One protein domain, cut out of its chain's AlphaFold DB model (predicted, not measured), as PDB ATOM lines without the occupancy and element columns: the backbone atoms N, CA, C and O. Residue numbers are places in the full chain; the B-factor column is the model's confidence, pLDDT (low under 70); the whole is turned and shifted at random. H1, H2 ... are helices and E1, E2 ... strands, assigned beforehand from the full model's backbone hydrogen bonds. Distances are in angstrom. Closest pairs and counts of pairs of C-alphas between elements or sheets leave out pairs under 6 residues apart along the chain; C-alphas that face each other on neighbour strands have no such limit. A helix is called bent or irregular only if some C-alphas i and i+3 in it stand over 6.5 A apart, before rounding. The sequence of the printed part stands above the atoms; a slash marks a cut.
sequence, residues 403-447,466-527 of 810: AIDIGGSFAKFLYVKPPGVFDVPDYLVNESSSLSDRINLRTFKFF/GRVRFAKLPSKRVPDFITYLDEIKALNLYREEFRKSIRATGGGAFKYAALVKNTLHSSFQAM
ATOM      1  N   ALA A 403      75.227  60.459  46.879       93.31
ATOM      2  CA  ALA A 403      76.249  59.889  46.013       93.31
ATOM      3  C   ALA A 403      75.656  58.770  45.150       93.31
ATOM      4  O   ALA A 403      74.819  57.989  45.612       93.31
ATOM      5  N   ILE A 404      76.094  58.692  43.894       93.69
ATOM      6  CA  ILE A 404      75.515  57.786  42.897       93.69
ATOM      7  C   ILE A 404      76.619  56.997  42.189       93.69
ATOM      8  O   ILE A 404      77.581  57.571  41.695       93.69
ATOM      9  N   ASP A 405      76.462  55.683  42.078       91.94
ATOM     10  CA  ASP A 405      77.300  54.829  41.233       91.94
ATOM     11  C   ASP A 405      76.449  54.301  40.078       91.94
ATOM     12  O   ASP A 405      75.564  53.458  40.270       91.94
ATOM     13  N   ILE A 406      76.696  54.816  38.873       88.75
ATOM     14  CA  ILE A 406      75.930  54.465  37.680       88.75
ATOM     15  C   ILE A 406      76.723  53.465  36.836       88.75
ATOM     16  O   ILE A 406      77.444  53.822  35.898       88.75
ATOM     17  N   GLY A 407      76.526  52.182  37.142       80.31
ATOM     18  CA  GLY A 407      77.070  51.074  36.360       80.31
ATOM     19  C   GLY A 407      76.289  50.794  35.068       80.31
ATOM     20  O   GLY A 407      75.269  51.419  34.770       80.31
ATOM     21  N   GLY A 408      76.734  49.792  34.303       70.00
ATOM     22  CA  GLY A 408      76.089  49.407  33.037       70.00
ATOM     23  C   GLY A 408      74.669  48.842  33.191       70.00
ATOM     24  O   GLY A 408      73.791  49.162  32.389       70.00
ATOM     25  N   SER A 409      74.430  48.043  34.236       69.00
ATOM     26  CA  SER A 409      73.140  47.365  34.459       69.00
ATOM     27  C   SER A 409      72.275  48.026  35.532       69.00
ATOM     28  O   SER A 409      71.065  48.143  35.348       69.00
ATOM     29  N   PHE A 410      72.885  48.478  36.632       79.75
ATOM     30  CA  PHE A 410      72.198  49.113  37.760       79.75
ATOM     31  C   PHE A 410      72.925  50.371  38.231       79.75
ATOM     32  O   PHE A 410      74.159  50.356  38.359       79.75
ATOM     33  N   ALA A 411      72.139  51.390  38.569       87.25
ATOM     34  CA  ALA A 411      72.555  52.549  39.341       87.25
ATOM     35  C   ALA A 411      72.280  52.298  40.831       87.25
ATOM     36  O   ALA A 411      71.225  51.758  41.176       87.25
ATOM     37  N   LYS A 412      73.226  52.662  41.695       89.69
ATOM     38  CA  LYS A 412      73.113  52.562  43.157       89.69
ATOM     39  C   LYS A 412      73.258  53.941  43.763       89.69
ATOM     40  O   LYS A 412      73.969  54.786  43.219       89.69
ATOM     41  N   PHE A 413      72.600  54.135  44.892       90.12
ATOM     42  CA  PHE A 413      72.500  55.419  45.563       90.12
ATOM     43  C   PHE A 413      72.828  55.230  47.031       90.12
ATOM     44  O   PHE A 413      72.339  54.295  47.663       90.12
ATOM     45  N   LEU A 414      73.613  56.159  47.558       91.44
ATOM     46  CA  LEU A 414      73.625  56.501  48.969       91.44
ATOM     47  C   LEU A 414      73.000  57.885  49.067       91.44
ATOM     48  O   LEU A 414      73.429  58.805  48.367       91.44
ATOM     49  N   TYR A 415      71.988  58.039  49.912       88.88
ATOM     50  CA  TYR A 415      71.398  59.347  50.152       88.88
ATOM     51  C   TYR A 415      70.947  59.523  51.598       88.88
ATOM     52  O   TYR A 415      70.590  58.564  52.283       88.88
ATOM     53  N   VAL A 416      70.952  60.766  52.063       86.62
ATOM     54  CA  VAL A 416      70.444  61.149  53.377       86.62
ATOM     55  C   VAL A 416      68.967  61.481  53.226       86.62
ATOM     56  O   VAL A 416      68.601  62.580  52.819       86.62
ATOM     57  N   LYS A 417      68.099  60.513  53.533       81.50
ATOM     58  CA  LYS A 417      66.649  60.684  53.427       81.50
ATOM     59  C   LYS A 417      66.192  61.781  54.406       81.50
ATOM     60  O   LYS A 417      66.402  61.598  55.608       81.50
ATOM     61  N   PRO A 418      65.548  62.867  53.936       70.69
ATOM     62  CA  PRO A 418      64.914  63.842  54.817       70.69
ATOM     63  C   PRO A 418      63.747  63.184  55.579       70.69
ATOM     64  O   PRO A 418      63.143  62.235  55.071       70.69
ATOM     65  N   PRO A 419      63.384  63.650  56.778       59.44
ATOM     66  CA  PRO A 419      62.223  63.123  57.482       59.44
ATOM     67  C   PRO A 419      60.928  63.604  56.800       59.44
ATOM     68  O   PRO A 419      60.734  64.797  56.587       59.44
ATOM     69  N   GLY A 420      60.062  62.658  56.419       57.38
ATOM     70  CA  GLY A 420      58.823  62.904  55.671       57.38
ATOM     71  C   GLY A 420      58.370  61.697  54.837       57.38
ATOM     72  O   GLY A 420      59.107  60.713  54.686       57.38
ATOM     73  N   VAL A 421      57.145  61.766  54.308       50.25
ATOM     74  CA  VAL A 421      56.599  60.790  53.351       50.25
ATOM     75  C   VAL A 421      57.007  61.217  51.942       50.25
ATOM     76  O   VAL A 421      56.793  62.361  51.555       50.25
ATOM     77  N   PHE A 422      57.613  60.299  51.194       61.22
ATOM     78  CA  PHE A 422      57.980  60.495  49.794       61.22
ATOM     79  C   PHE A 422      57.416  59.321  49.010       61.22
ATOM     80  O   PHE A 422      57.690  58.175  49.377       61.22
ATOM     81  N   ASP A 423      56.671  59.601  47.946       61.78
ATOM     82  CA  ASP A 423      56.207  58.569  47.024       61.78
ATOM     83  C   ASP A 423      57.403  58.026  46.258       61.78
ATOM     84  O   ASP A 423      57.911  58.666  45.339       61.78
ATOM     85  N   VAL A 424      57.904  56.869  46.677       68.44
ATOM     86  CA  VAL A 424      59.042  56.221  46.034       68.44
ATOM     87  C   VAL A 424      58.549  55.510  44.773       68.44
ATOM     88  O   VAL A 424      57.609  54.725  44.869       68.44
ATOM     89  N   PRO A 425      59.169  55.723  43.599       74.69
ATOM     90  CA  PRO A 425      58.756  55.020  42.393       74.69
ATOM     91  C   PRO A 425      58.923  53.500  42.537       74.69
ATOM     92  O   PRO A 425      59.975  53.052  42.984       74.69
ATOM     93  N   ASP A 426      57.965  52.707  42.048       73.38
ATOM     94  CA  ASP A 426      57.956  51.228  42.121       73.38
ATOM     95  C   ASP A 426      59.222  50.544  41.561       73.38
ATOM     96  O   ASP A 426      59.511  49.386  41.860       73.38
ATOM     97  N   TYR A 427      59.980  51.240  40.708       74.06
ATOM     98  CA  TYR A 427      61.225  50.745  40.114       74.06
ATOM     99  C   TYR A 427      62.485  51.085  40.928       74.06
ATOM    100  O   TYR A 427      63.573  50.621  40.565       74.06
ATOM    101  N   LEU A 428      62.367  51.907  41.975       76.75
ATOM    102  CA  LEU A 428      63.425  52.166  42.944       76.75
ATOM    103  C   LEU A 428      63.304  51.138  44.067       76.75
ATOM    104  O   LEU A 428      62.351  51.138  44.840       76.75
ATOM    105  N   VAL A 429      64.297  50.264  44.171       76.44
ATOM    106  CA  VAL A 429      64.356  49.281  45.248       76.44
ATOM    107  C   VAL A 429      65.142  49.909  46.390       76.44
ATOM    108  O   VAL A 429      66.367  50.030  46.307       76.44
ATOM    109  N   ASN A 430      64.433  50.337  47.436       71.12
ATOM    110  CA  ASN A 430      65.066  50.683  48.706       71.12
ATOM    111  C   ASN A 430      65.597  49.397  49.326       71.12
ATOM    112  O   ASN A 430      64.836  48.453  49.539       71.12
ATOM    113  N   GLU A 431      66.886  49.357  49.625       63.50
ATOM    114  CA  GLU A 431      67.437  48.225  50.348       63.50
ATOM    115  C   GLU A 431      67.411  48.544  51.841       63.50
ATOM    116  O   GLU A 431      68.066  49.482  52.300       63.50
ATOM    117  N   SER A 432      66.667  47.745  52.616       51.47
ATOM    118  CA  SER A 432      66.887  47.616  54.066       51.47
ATOM    119  C   SER A 432      68.210  46.884  54.290       51.47
ATOM    120  O   SER A 432      68.257  45.756  54.769       51.47
ATOM    121  N   SER A 433      69.302  47.498  53.842       58.31
ATOM    122  CA  SER A 433      70.645  46.973  54.020       58.31
ATOM    123  C   SER A 433      70.971  47.029  55.513       58.31
ATOM    124  O   SER A 433      70.915  48.122  56.084       58.31
ATOM    125  N   SER A 434      71.402  45.918  56.111       67.31
ATOM    126  CA  SER A 434      72.053  45.892  57.433       67.31
ATOM    127  C   SER A 434      73.176  46.937  57.548       67.31
ATOM    128  O   SER A 434      73.443  47.446  58.631       67.31
ATOM    129  N   LEU A 435      73.781  47.342  56.426       71.00
ATOM    130  CA  LEU A 435      74.710  48.468  56.328       71.00
ATOM    131  C   LEU A 435      74.133  49.821  56.782       71.00
ATOM    132  O   LEU A 435      74.844  50.586  57.423       71.00
ATOM    133  N   SER A 436      72.870  50.132  56.469       73.19
ATOM    134  CA  SER A 436      72.212  51.373  56.920       73.19
ATOM    135  C   SER A 436      72.109  51.414  58.442       73.19
ATOM    136  O   SER A 436      72.344  52.459  59.046       73.19
ATOM    137  N   ASP A 437      71.791  50.271  59.049       69.69
ATOM    138  CA  ASP A 437      71.644  50.139  60.499       69.69
ATOM    139  C   ASP A 437      72.999  50.121  61.207       69.69
ATOM    140  O   ASP A 437      73.124  50.668  62.294       69.69
ATOM    141  N   ARG A 438      74.041  49.573  60.570       68.81
ATOM    142  CA  ARG A 438      75.420  49.617  61.087       68.81
ATOM    143  C   ARG A 438      76.060  50.997  60.971       68.81
ATOM    144  O   ARG A 438      76.803  51.393  61.858       68.81
ATOM    145  N   ILE A 439      75.778  51.730  59.892       72.69
ATOM    146  CA  ILE A 439      76.246  53.112  59.721       72.69
ATOM    147  C   ILE A 439      75.541  54.048  60.710       72.69
ATOM    148  O   ILE A 439      76.175  54.977  61.196       72.69
ATOM    149  N   ASN A 440      74.242  53.828  60.963       68.00
ATOM    150  CA  ASN A 440      73.358  54.594  61.859       68.00
ATOM    151  C   ASN A 440      73.617  56.115  61.914       68.00
ATOM    152  O   ASN A 440      73.463  56.757  62.953       68.00
ATOM    153  N   LEU A 441      74.022  56.719  60.792       69.12
ATOM    154  CA  LEU A 441      74.366  58.131  60.765       69.12
ATOM    155  C   LEU A 441      73.083  58.952  60.632       69.12
ATOM    156  O   LEU A 441      72.387  58.915  59.609       69.12
ATOM    157  N   ARG A 442      72.807  59.715  61.687       67.38
ATOM    158  CA  ARG A 442      71.771  60.742  61.750       67.38
ATOM    159  C   ARG A 442      72.453  62.097  61.655       67.38
ATOM    160  O   ARG A 442      73.344  62.396  62.443       67.38
ATOM    161  N   THR A 443      72.085  62.908  60.668       67.38
ATOM    162  CA  THR A 443      72.773  64.185  60.455       67.38
ATOM    163  C   THR A 443      71.845  65.289  59.975       67.38
ATOM    164  O   THR A 443      70.978  65.081  59.126       67.38
ATOM    165  N   PHE A 444      72.070  66.484  60.519       71.44
ATOM    166  CA  PHE A 444      71.444  67.739  60.099       71.44
ATOM    167  C   PHE A 444      72.319  68.525  59.115       71.44
ATOM    168  O   PHE A 444      71.854  69.480  58.498       71.44
ATOM    169  N   LYS A 445      73.586  68.108  58.945       77.12
ATOM    170  CA  LYS A 445      74.647  68.827  58.214       77.12
ATOM    171  C   LYS A 445      74.215  69.300  56.824       77.12
ATOM    172  O   LYS A 445      74.692  70.322  56.347       77.12
ATOM    173  N   PHE A 446      73.319  68.557  56.180       82.00
ATOM    174  CA  PHE A 446      72.940  68.764  54.788       82.00
ATOM    175  C   PHE A 446      71.627  69.534  54.578       82.00
ATOM    176  O   PHE A 446      71.260  69.771  53.424       82.00
ATOM    177  N   PHE A 447      70.937  69.950  55.646       79.38
ATOM    178  CA  PHE A 447      69.633  70.632  55.592       79.38
ATOM    179  C   PHE A 447      69.734  72.081  56.103       79.38
ATOM    180  O   PHE A 447      70.567  72.390  56.952       79.38
ATOM    181  N   GLY A 466      68.182  63.886  59.009       67.75
ATOM    182  CA  GLY A 466      68.242  62.934  57.895       67.75
ATOM    183  C   GLY A 466      68.934  61.617  58.254       67.75
ATOM    184  O   GLY A 466      69.923  61.620  58.990       67.75
ATOM    185  N   ARG A 467      68.439  60.493  57.710       77.31
ATOM    186  CA  ARG A 467      69.019  59.139  57.887       77.31
ATOM    187  C   ARG A 467      69.628  58.638  56.582       77.31
ATOM    188  O   ARG A 467      69.000  58.742  55.528       77.31
ATOM    189  N   VAL A 468      70.821  58.054  56.656       84.06
ATOM    190  CA  VAL A 468      71.472  57.418  55.498       84.06
ATOM    191  C   VAL A 468      70.657  56.215  55.023       84.06
ATOM    192  O   VAL A 468      70.222  55.388  55.824       84.06
ATOM    193  N   ARG A 469      70.429  56.134  53.713       86.12
ATOM    194  CA  ARG A 469      69.723  55.044  53.038       86.12
ATOM    195  C   ARG A 469      70.472  54.630  51.780       86.12
ATOM    196  O   ARG A 469      71.126  55.454  51.135       86.12
ATOM    197  N   PHE A 470      70.307  53.361  51.420       88.00
ATOM    198  CA  PHE A 470      70.786  52.803  50.164       88.00
ATOM    199  C   PHE A 470      69.611  52.401  49.281       88.00
ATOM    200  O   PHE A 470      68.585  51.909  49.756       88.00
ATOM    201  N   ALA A 471      69.765  52.616  47.981       87.12
ATOM    202  CA  ALA A 471      68.787  52.188  46.994       87.12
ATOM    203  C   ALA A 471      69.473  51.760  45.697       87.12
ATOM    204  O   ALA A 471      70.607  52.162  45.407       87.12
ATOM    205  N   LYS A 472      68.756  50.987  44.878       85.88
ATOM    206  CA  LYS A 472      69.177  50.615  43.523       85.88
ATOM    207  C   LYS A 472      68.039  50.743  42.515       85.88
ATOM    208  O   LYS A 472      66.873  50.544  42.846       85.88
ATOM    209  N   LEU A 473      68.389  51.021  41.259       86.62
ATOM    210  CA  LEU A 473      67.463  50.957  40.123       86.62
ATOM    211  C   LEU A 473      68.169  50.503  38.834       86.62
ATOM    212  O   LEU A 473      69.381  50.692  38.693       86.62
ATOM    213  N   PRO A 474      67.452  49.913  37.862       81.12
ATOM    214  CA  PRO A 474      68.041  49.525  36.578       81.12
ATOM    215  C   PRO A 474      68.578  50.737  35.805       81.12
ATOM    216  O   PRO A 474      67.834  51.683  35.560       81.12
ATOM    217  N   SER A 475      69.821  50.702  35.311       81.31
ATOM    218  CA  SER A 475      70.484  51.858  34.665       81.31
ATOM    219  C   SER A 475      69.734  52.438  33.460       81.31
ATOM    220  O   SER A 475      69.964  53.584  33.076       81.31
ATOM    221  N   LYS A 476      68.834  51.657  32.847       83.00
ATOM    222  CA  LYS A 476      67.946  52.103  31.761       83.00
ATOM    223  C   LYS A 476      66.850  53.072  32.224       83.00
ATOM    224  O   LYS A 476      66.336  53.810  31.396       83.00
ATOM    225  N   ARG A 477      66.509  53.068  33.517       88.31
ATOM    226  CA  ARG A 477      65.491  53.915  34.162       88.31
ATOM    227  C   ARG A 477      66.074  55.186  34.783       88.31
ATOM    228  O   ARG A 477      65.330  55.975  35.345       88.31
ATOM    229  N   VAL A 478      67.389  55.406  34.674       89.19
ATOM    230  CA  VAL A 478      68.043  56.638  35.152       89.19
ATOM    231  C   VAL A 478      67.412  57.905  34.554       89.19
ATOM    232  O   VAL A 478      67.194  58.836  35.323       89.19
ATOM    233  N   PRO A 479      67.053  57.967  33.252       90.94
ATOM    234  CA  PRO A 479      66.352  59.133  32.713       90.94
ATOM    235  C   PRO A 479      65.003  59.396  33.390       90.94
ATOM    236  O   PRO A 479      64.759  60.514  33.828       90.94
ATOM    237  N   ASP A 480      64.175  58.359  33.548       89.88
ATOM    238  CA  ASP A 480      62.869  58.457  34.215       89.88
ATOM    239  C   ASP A 480      63.024  58.919  35.673       89.88
ATOM    240  O   ASP A 480      62.258  59.746  36.162       89.88
ATOM    241  N   PHE A 481      64.059  58.418  36.353       89.25
ATOM    242  CA  PHE A 481      64.371  58.790  37.728       89.25
ATOM    243  C   PHE A 481      64.812  60.253  37.858       89.25
ATOM    244  O   PHE A 481      64.406  60.927  38.797       89.25
ATOM    245  N   ILE A 482      65.607  60.766  36.913       90.06
ATOM    246  CA  ILE A 482      66.013  62.181  36.886       90.06
ATOM    247  C   ILE A 482      64.790  63.089  36.719       90.06
ATOM    248  O   ILE A 482      64.681  64.084  37.432       90.06
ATOM    249  N   THR A 483      63.862  62.731  35.828       89.00
ATOM    250  CA  THR A 483      62.596  63.459  35.660       89.00
ATOM    251  C   THR A 483      61.786  63.453  36.952       89.00
ATOM    252  O   THR A 483      61.370  64.508  37.414       89.00
ATOM    253  N   TYR A 484      61.643  62.289  37.589       88.25
ATOM    254  CA  TYR A 484      60.965  62.170  38.879       88.25
ATOM    255  C   TYR A 484      61.602  63.066  39.959       88.25
ATOM    256  O   TYR A 484      60.889  63.785  40.655       88.25
ATOM    257  N   LEU A 485      62.937  63.084  40.078       87.00
ATOM    258  CA  LEU A 485      63.635  63.945  41.043       87.00
ATOM    259  C   LEU A 485      63.361  65.438  40.804       87.00
ATOM    260  O   LEU A 485      63.316  66.202  41.774       87.00
ATOM    261  N   ASP A 486      63.186  65.848  39.545       87.75
ATOM    262  CA  ASP A 486      62.819  67.222  39.203       87.75
ATOM    263  C   ASP A 486      61.355  67.523  39.545       87.75
ATOM    264  O   ASP A 486      61.069  68.577  40.114       87.75
ATOM    265  N   GLU A 487      60.438  66.592  39.270       86.44
ATOM    266  CA  GLU A 487      59.007  66.726  39.579       86.44
ATOM    267  C   GLU A 487      58.770  66.935  41.078       86.44
ATOM    268  O   GLU A 487      58.079  67.877  41.469       86.44
ATOM    269  N   ILE A 488      59.407  66.119  41.925       82.56
ATOM    270  CA  ILE A 488      59.291  66.241  43.387       82.56
ATOM    271  C   ILE A 488      60.236  67.291  43.986       82.56
ATOM    272  O   ILE A 488      60.280  67.462  45.204       82.56
ATOM    273  N   LYS A 489      61.025  67.976  43.147       83.75
ATOM    274  CA  LYS A 489      62.035  68.967  43.548       83.75
ATOM    275  C   LYS A 489      62.947  68.459  44.676       83.75
ATOM    276  O   LYS A 489      63.310  69.214  45.577       83.75
ATOM    277  N   ALA A 490      63.358  67.189  44.606       80.31
ATOM    278  CA  ALA A 490      64.052  66.478  45.686       80.31
ATOM    279  C   ALA A 490      65.325  67.190  46.169       80.31
ATOM    280  O   ALA A 490      65.617  67.219  47.363       80.31
ATOM    281  N   LEU A 491      66.087  67.786  45.247       82.12
ATOM    282  CA  LEU A 491      67.338  68.471  45.581       82.12
ATOM    283  C   LEU A 491      67.108  69.750  46.396       82.12
ATOM    284  O   LEU A 491      67.966  70.114  47.197       82.12
ATOM    285  N   ASN A 492      65.941  70.393  46.273       83.12
ATOM    286  CA  ASN A 492      65.616  71.600  47.038       83.12
ATOM    287  C   ASN A 492      65.526  71.343  48.547       83.12
ATOM    288  O   ASN A 492      65.574  72.292  49.328       83.12
ATOM    289  N   LEU A 493      65.440  70.076  48.959       79.50
ATOM    290  CA  LEU A 493      65.434  69.678  50.362       79.50
ATOM    291  C   LEU A 493      66.812  69.859  51.015       79.50
ATOM    292  O   LEU A 493      66.879  70.098  52.214       79.50
ATOM    293  N   TYR A 494      67.903  69.819  50.247       83.69
ATOM    294  CA  TYR A 494      69.263  70.014  50.761       83.69
ATOM    295  C   TYR A 494      69.698  71.489  50.709       83.69
ATOM    296  O   TYR A 494      69.091  72.300  50.000       83.69
ATOM    297  N   ARG A 495      70.759  71.856  51.445       82.56
ATOM    298  CA  ARG A 495      71.389  73.197  51.376       82.56
ATOM    299  C   ARG A 495      71.847  73.519  49.953       82.56
ATOM    300  O   ARG A 495      72.238  72.619  49.213       82.56
ATOM    301  N   GLU A 496      71.848  74.801  49.578       81.62
ATOM    302  CA  GLU A 496      72.206  75.236  48.213       81.62
ATOM    303  C   GLU A 496      73.580  74.743  47.741       81.62
ATOM    304  O   GLU A 496      73.745  74.426  46.562       81.62
ATOM    305  N   GLU A 497      74.540  74.624  48.659       81.94
ATOM    306  CA  GLU A 497      75.888  74.112  48.389       81.94
ATOM    307  C   GLU A 497      75.889  72.673  47.843       81.94
ATOM    308  O   GLU A 497      76.696  72.348  46.974       81.94
ATOM    309  N   PHE A 498      74.926  71.840  48.256       85.19
ATOM    310  CA  PHE A 498      74.789  70.450  47.805       85.19
ATOM    311  C   PHE A 498      73.814  70.278  46.635       85.19
ATOM    312  O   PHE A 498      73.728  69.192  46.066       85.19
ATOM    313  N   ARG A 499      73.082  71.331  46.244       82.69
ATOM    314  CA  ARG A 499      72.155  71.281  45.098       82.69
ATOM    315  C   ARG A 499      72.895  71.284  43.773       82.69
ATOM    316  O   ARG A 499      72.512  70.586  42.853       82.69
ATOM    317  N   LYS A 500      73.957  72.084  43.667       82.50
ATOM    318  CA  LYS A 500      74.632  72.352  42.386       82.50
ATOM    319  C   LYS A 500      75.525  71.205  41.913       82.50
ATOM    320  O   LYS A 500      75.870  71.152  40.729       82.50
ATOM    321  N   SER A 501      75.914  70.308  42.818       87.19
ATOM    322  CA  SER A 501      76.879  69.246  42.550       87.19
ATOM    323  C   SER A 501      76.482  67.944  43.243       87.19
ATOM    324  O   SER A 501      76.378  67.896  44.466       87.19
ATOM    325  N   ILE A 502      76.294  66.883  42.459       90.38
ATOM    326  CA  ILE A 502      76.034  65.523  42.944       90.38
ATOM    327  C   ILE A 502      77.268  64.679  42.648       90.38
ATOM    328  O   ILE A 502      77.714  64.612  41.500       90.38
ATOM    329  N   ARG A 503      77.818  64.000  43.656       93.50
ATOM    330  CA  ARG A 503      78.947  63.096  43.419       93.50
ATOM    331  C   ARG A 503      78.467  61.843  42.712       93.50
ATOM    332  O   ARG A 503      77.564  61.155  43.188       93.50
ATOM    333  N   ALA A 504      79.090  61.553  41.581       92.69
ATOM    334  CA  ALA A 504      78.746  60.400  40.775       92.69
ATOM    335  C   ALA A 504      79.999  59.646  40.345       92.69
ATOM    336  O   ALA A 504      81.012  60.250  40.007       92.69
ATOM    337  N   THR A 505      79.921  58.324  40.320       91.81
ATOM    338  CA  THR A 505      80.967  57.454  39.786       91.81
ATOM    339  C   THR A 505      80.391  56.439  38.798       91.81
ATOM    340  O   THR A 505      79.184  56.422  38.528       91.81
ATOM    341  N   GLY A 506      81.268  55.632  38.205       85.69
ATOM    342  CA  GLY A 506      80.939  54.698  37.135       85.69
ATOM    343  C   GLY A 506      80.763  55.380  35.773       85.69
ATOM    344  O   GLY A 506      80.581  56.595  35.653       85.69
ATOM    345  N   GLY A 507      80.795  54.586  34.699       79.62
ATOM    346  CA  GLY A 507      80.696  55.101  33.324       79.62
ATOM    347  C   GLY A 507      79.402  55.878  33.028       79.62
ATOM    348  O   GLY A 507      79.376  56.749  32.155       79.62
ATOM    349  N   GLY A 508      78.323  55.613  33.770       83.25
ATOM    350  CA  GLY A 508      77.065  56.337  33.628       83.25
ATOM    351  C   GLY A 508      77.110  57.783  34.133       83.25
ATOM    352  O   GLY A 508      76.309  58.588  33.657       83.25
ATOM    353  N   ALA A 509      78.058  58.142  35.007       86.56
ATOM    354  CA  ALA A 509      78.258  59.528  35.431       86.56
ATOM    355  C   ALA A 509      78.545  60.434  34.222       86.56
ATOM    356  O   ALA A 509      77.940  61.490  34.084       86.56
ATOM    357  N   PHE A 510      79.372  59.984  33.275       85.88
ATOM    358  CA  PHE A 510      79.635  60.725  32.037       85.88
ATOM    359  C   PHE A 510      78.443  60.687  31.077       85.88
ATOM    360  O   PHE A 510      78.040  61.717  30.540       85.88
ATOM    361  N   LYS A 511      77.841  59.503  30.894       88.69
ATOM    362  CA  LYS A 511      76.721  59.295  29.962       88.69
ATOM    363  C   LYS A 511      75.516  60.189  30.273       88.69
ATOM    364  O   LYS A 511      74.877  60.683  29.348       88.69
ATOM    365  N   TYR A 512      75.189  60.371  31.552       90.50
ATOM    366  CA  TYR A 512      73.995  61.104  31.987       90.50
ATOM    367  C   TYR A 512      74.289  62.528  32.492       90.50
ATOM    368  O   TYR A 512      73.354  63.230  32.874       90.50
ATOM    369  N   ALA A 513      75.545  62.994  32.445       89.00
ATOM    370  CA  ALA A 513      75.934  64.329  32.915       89.00
ATOM    371  C   ALA A 513      75.136  65.461  32.250       89.00
ATOM    372  O   ALA A 513      74.644  66.361  32.930       89.00
ATOM    373  N   ALA A 514      74.967  65.403  30.924       89.62
ATOM    374  CA  ALA A 514      74.209  66.413  30.183       89.62
ATOM    375  C   ALA A 514      72.724  66.437  30.583       89.62
ATOM    376  O   ALA A 514      72.133  67.506  30.696       89.62
ATOM    377  N   LEU A 515      72.134  65.265  30.842       91.12
ATOM    378  CA  LEU A 515      70.732  65.146  31.239       91.12
ATOM    379  C   LEU A 515      70.493  65.758  32.625       91.12
ATOM    380  O   LEU A 515      69.576  66.553  32.789       91.12
ATOM    381  N   VAL A 516      71.357  65.465  33.599       90.69
ATOM    382  CA  VAL A 516      71.264  66.061  34.944       90.69
ATOM    383  C   VAL A 516      71.460  67.577  34.902       90.69
ATOM    384  O   VAL A 516      70.702  68.306  35.543       90.69
ATOM    385  N   LYS A 517      72.397  68.066  34.081       91.31
ATOM    386  CA  LYS A 517      72.619  69.506  33.890       91.31
ATOM    387  C   LYS A 517      71.402  70.221  33.313       91.31
ATOM    388  O   LYS A 517      71.072  71.315  33.765       91.31
ATOM    389  N   ASN A 518      70.740  69.608  32.336       91.31
ATOM    390  CA  ASN A 518      69.612  70.222  31.646       91.31
ATOM    391  C   ASN A 518      68.307  70.133  32.450       91.31
ATOM    392  O   ASN A 518      67.535  71.085  32.425       91.31
ATOM    393  N   THR A 519      68.064  69.020  33.150       89.81
ATOM    394  CA  THR A 519      66.791  68.761  33.845       89.81
ATOM    395  C   THR A 519      66.812  69.192  35.310       89.81
ATOM    396  O   THR A 519      65.884  69.847  35.758       89.81
ATOM    397  N   LEU A 520      67.869  68.863  36.060       87.00
ATOM    398  CA  LEU A 520      67.964  69.161  37.499       87.00
ATOM    399  C   LEU A 520      68.744  70.447  37.796       87.00
ATOM    400  O   LEU A 520      68.970  70.769  38.961       87.00
ATOM    401  N   HIS A 521      69.235  71.142  36.762       88.31
ATOM    402  CA  HIS A 521      70.124  72.306  36.890       88.31
ATOM    403  C   HIS A 521      71.332  72.054  37.814       88.31
ATOM    404  O   HIS A 521      71.853  72.966  38.456       88.31
ATOM    405  N   SER A 522      71.772  70.795  37.873       87.75
ATOM    406  CA  SER A 522      72.823  70.291  38.758       87.75
ATOM    407  C   SER A 522      73.931  69.652  37.926       87.75
ATOM    408  O   SER A 522      73.698  69.199  36.811       87.75
ATOM    409  N   SER A 523      75.154  69.603  38.437       89.12
ATOM    410  CA  SER A 523      76.281  68.965  37.747       89.12
ATOM    411  C   SER A 523      76.717  67.696  38.469       89.12
ATOM    412  O   SER A 523      76.571  67.585  39.684       89.12
ATOM    413  N   PHE A 524      77.248  66.723  37.728       90.12
ATOM    414  CA  PHE A 524      77.934  65.601  38.354       90.12
ATOM    415  C   PHE A 524      79.383  65.971  38.652       90.12
ATOM    416  O   PHE A 524      80.142  66.293  37.739       90.12
ATOM    417  N   GLN A 525      79.775  65.853  39.918       90.69
ATOM    418  CA  GLN A 525      81.177  65.776  40.302       90.69
ATOM    419  C   GLN A 525      81.628  64.327  40.119       90.69
ATOM    420  O   GLN A 525      81.322  63.459  40.940       90.69
ATOM    421  N   ALA A 526      82.297  64.061  38.998       88.31
ATOM    422  CA  ALA A 526      82.751  62.724  38.647       88.31
ATOM    423  C   ALA A 526      83.880  62.265  39.588       88.31
ATOM    424  O   ALA A 526      84.954  62.860  39.625       88.31
ATOM    425  N   MET A 527      83.638  61.181  40.322       89.88
ATOM    426  CA  MET A 527      84.618  60.513  41.176       89.88
ATOM    427  C   MET A 527      85.250  59.355  40.403       89.88
ATOM    428  O   MET A 527      84.542  58.596  39.728       89.88
TER     429      MET A 527
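Overview. This is residues 403 to 447 and 466 to 527 of the 810 residues of the protein "Putative pantothenate kinase subunit" of Trypanosoma rangeli (UniProt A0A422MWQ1). A strongly twisted sheet of six strands has two helices side by side over one face: H5 runs along the strands over E5, and H2 stands up near E2 and E4. The small helix H1 only grazes the sheet, H3 and H4 are short turns between H2 and E5, and a long loop, residues 418 to 428, joins E2 to E3. The 107 printed residues include five named helices and six named strands, in the order E1 E2 E3 H1 E4 H2 H3 H4 E5 H5 E6. The sheet is mixed, ordered E3 E4 E2 E1 E5 E6, and the class is mixed, helices and strands. The whole is compact, with a radius of gyration of the C-alphas of 13.2 A and spans of 33 by 30 by 27 A.

Arrangement. E4, residues 466 to 474, and E2, residues 410 to 417, are antiparallel, with N 413 and O 471 at 2.9 A. E2 and E1, residues 403 to 406, form a hairpin, with N 405 and O 412 at 2.9 A. E3, residues 429 to 431, is an edge strand antiparallel to E4, with N 429 and O 472 at 2.9 A. E1 and E5, residues 501 to 505, are parallel, with N 505 and O 404 at 2.8 A. E5 and the other edge strand, E6, residues 523 to 526, are parallel, with N 502 and O 523 at 2.9 A. E5, H5, residues 507 to 519, and E6 make a strand-helix-strand unit, two parallel neighbour strands with a helix between, its crossover right-handed. H5 is on the sheet at a height of 8.2 A, at 17 degrees to E5 on the local plane; the C-alphas of Lys 517 and Ser 523 are the closest of H5 and E6, 5.3 A apart. H2, residues 475 to 487, is on the same face, making two layers, helices on one face of a sheet. H2 and H5 touch, closest at the C-alphas of Ile 482 and Val 516, 6.8 A, the same way at a shallow tilt of 25 degrees. H1, residues 434 to 439, only grazes the sheet; its C-alpha 436 is 5.9 A from C-alpha 469 of E4, their closest pair. H3, residues 490 to 493, and H4, residues 496 to 499, are not on the sheet; they are close but not clearly touching, closest at the C-alphas of Leu 491 and Arg 499, 5.6 A. Every O i to N i+4 pair is within hydrogen-bond range in H1, 7 of 9 in H2 and in H5; H3 and H4 are too short for such a pair.

Along the chain. E1 begins at C-alpha 403, (76.249, 59.889, 46.013). E4 measures 25.2 A, E2 20.3 A and E5 12.8 A from first to last C-alpha. H2 measures 19.4 A and H5 19.5 A; both are irregular, with C-alphas 476 and 479 at 7.3 A and C-alphas 511 and 514 at 7.6 A. E6 ends at C-alpha 526, (82.751, 62.724, 38.647).

Size, cuts and confidence. The C-alphas of Arg 438 and Asn 518, 36.4 A apart, are the two farthest apart. Residues 448 to 465 are not printed; C-alphas 447 and 466 are 8.2 A apart across the cut. The link E2 to E3 is long. Mean pLDDT of the printed part is 81.2; 18 residues are under 70, among them 419 to 424 and 431 to 434.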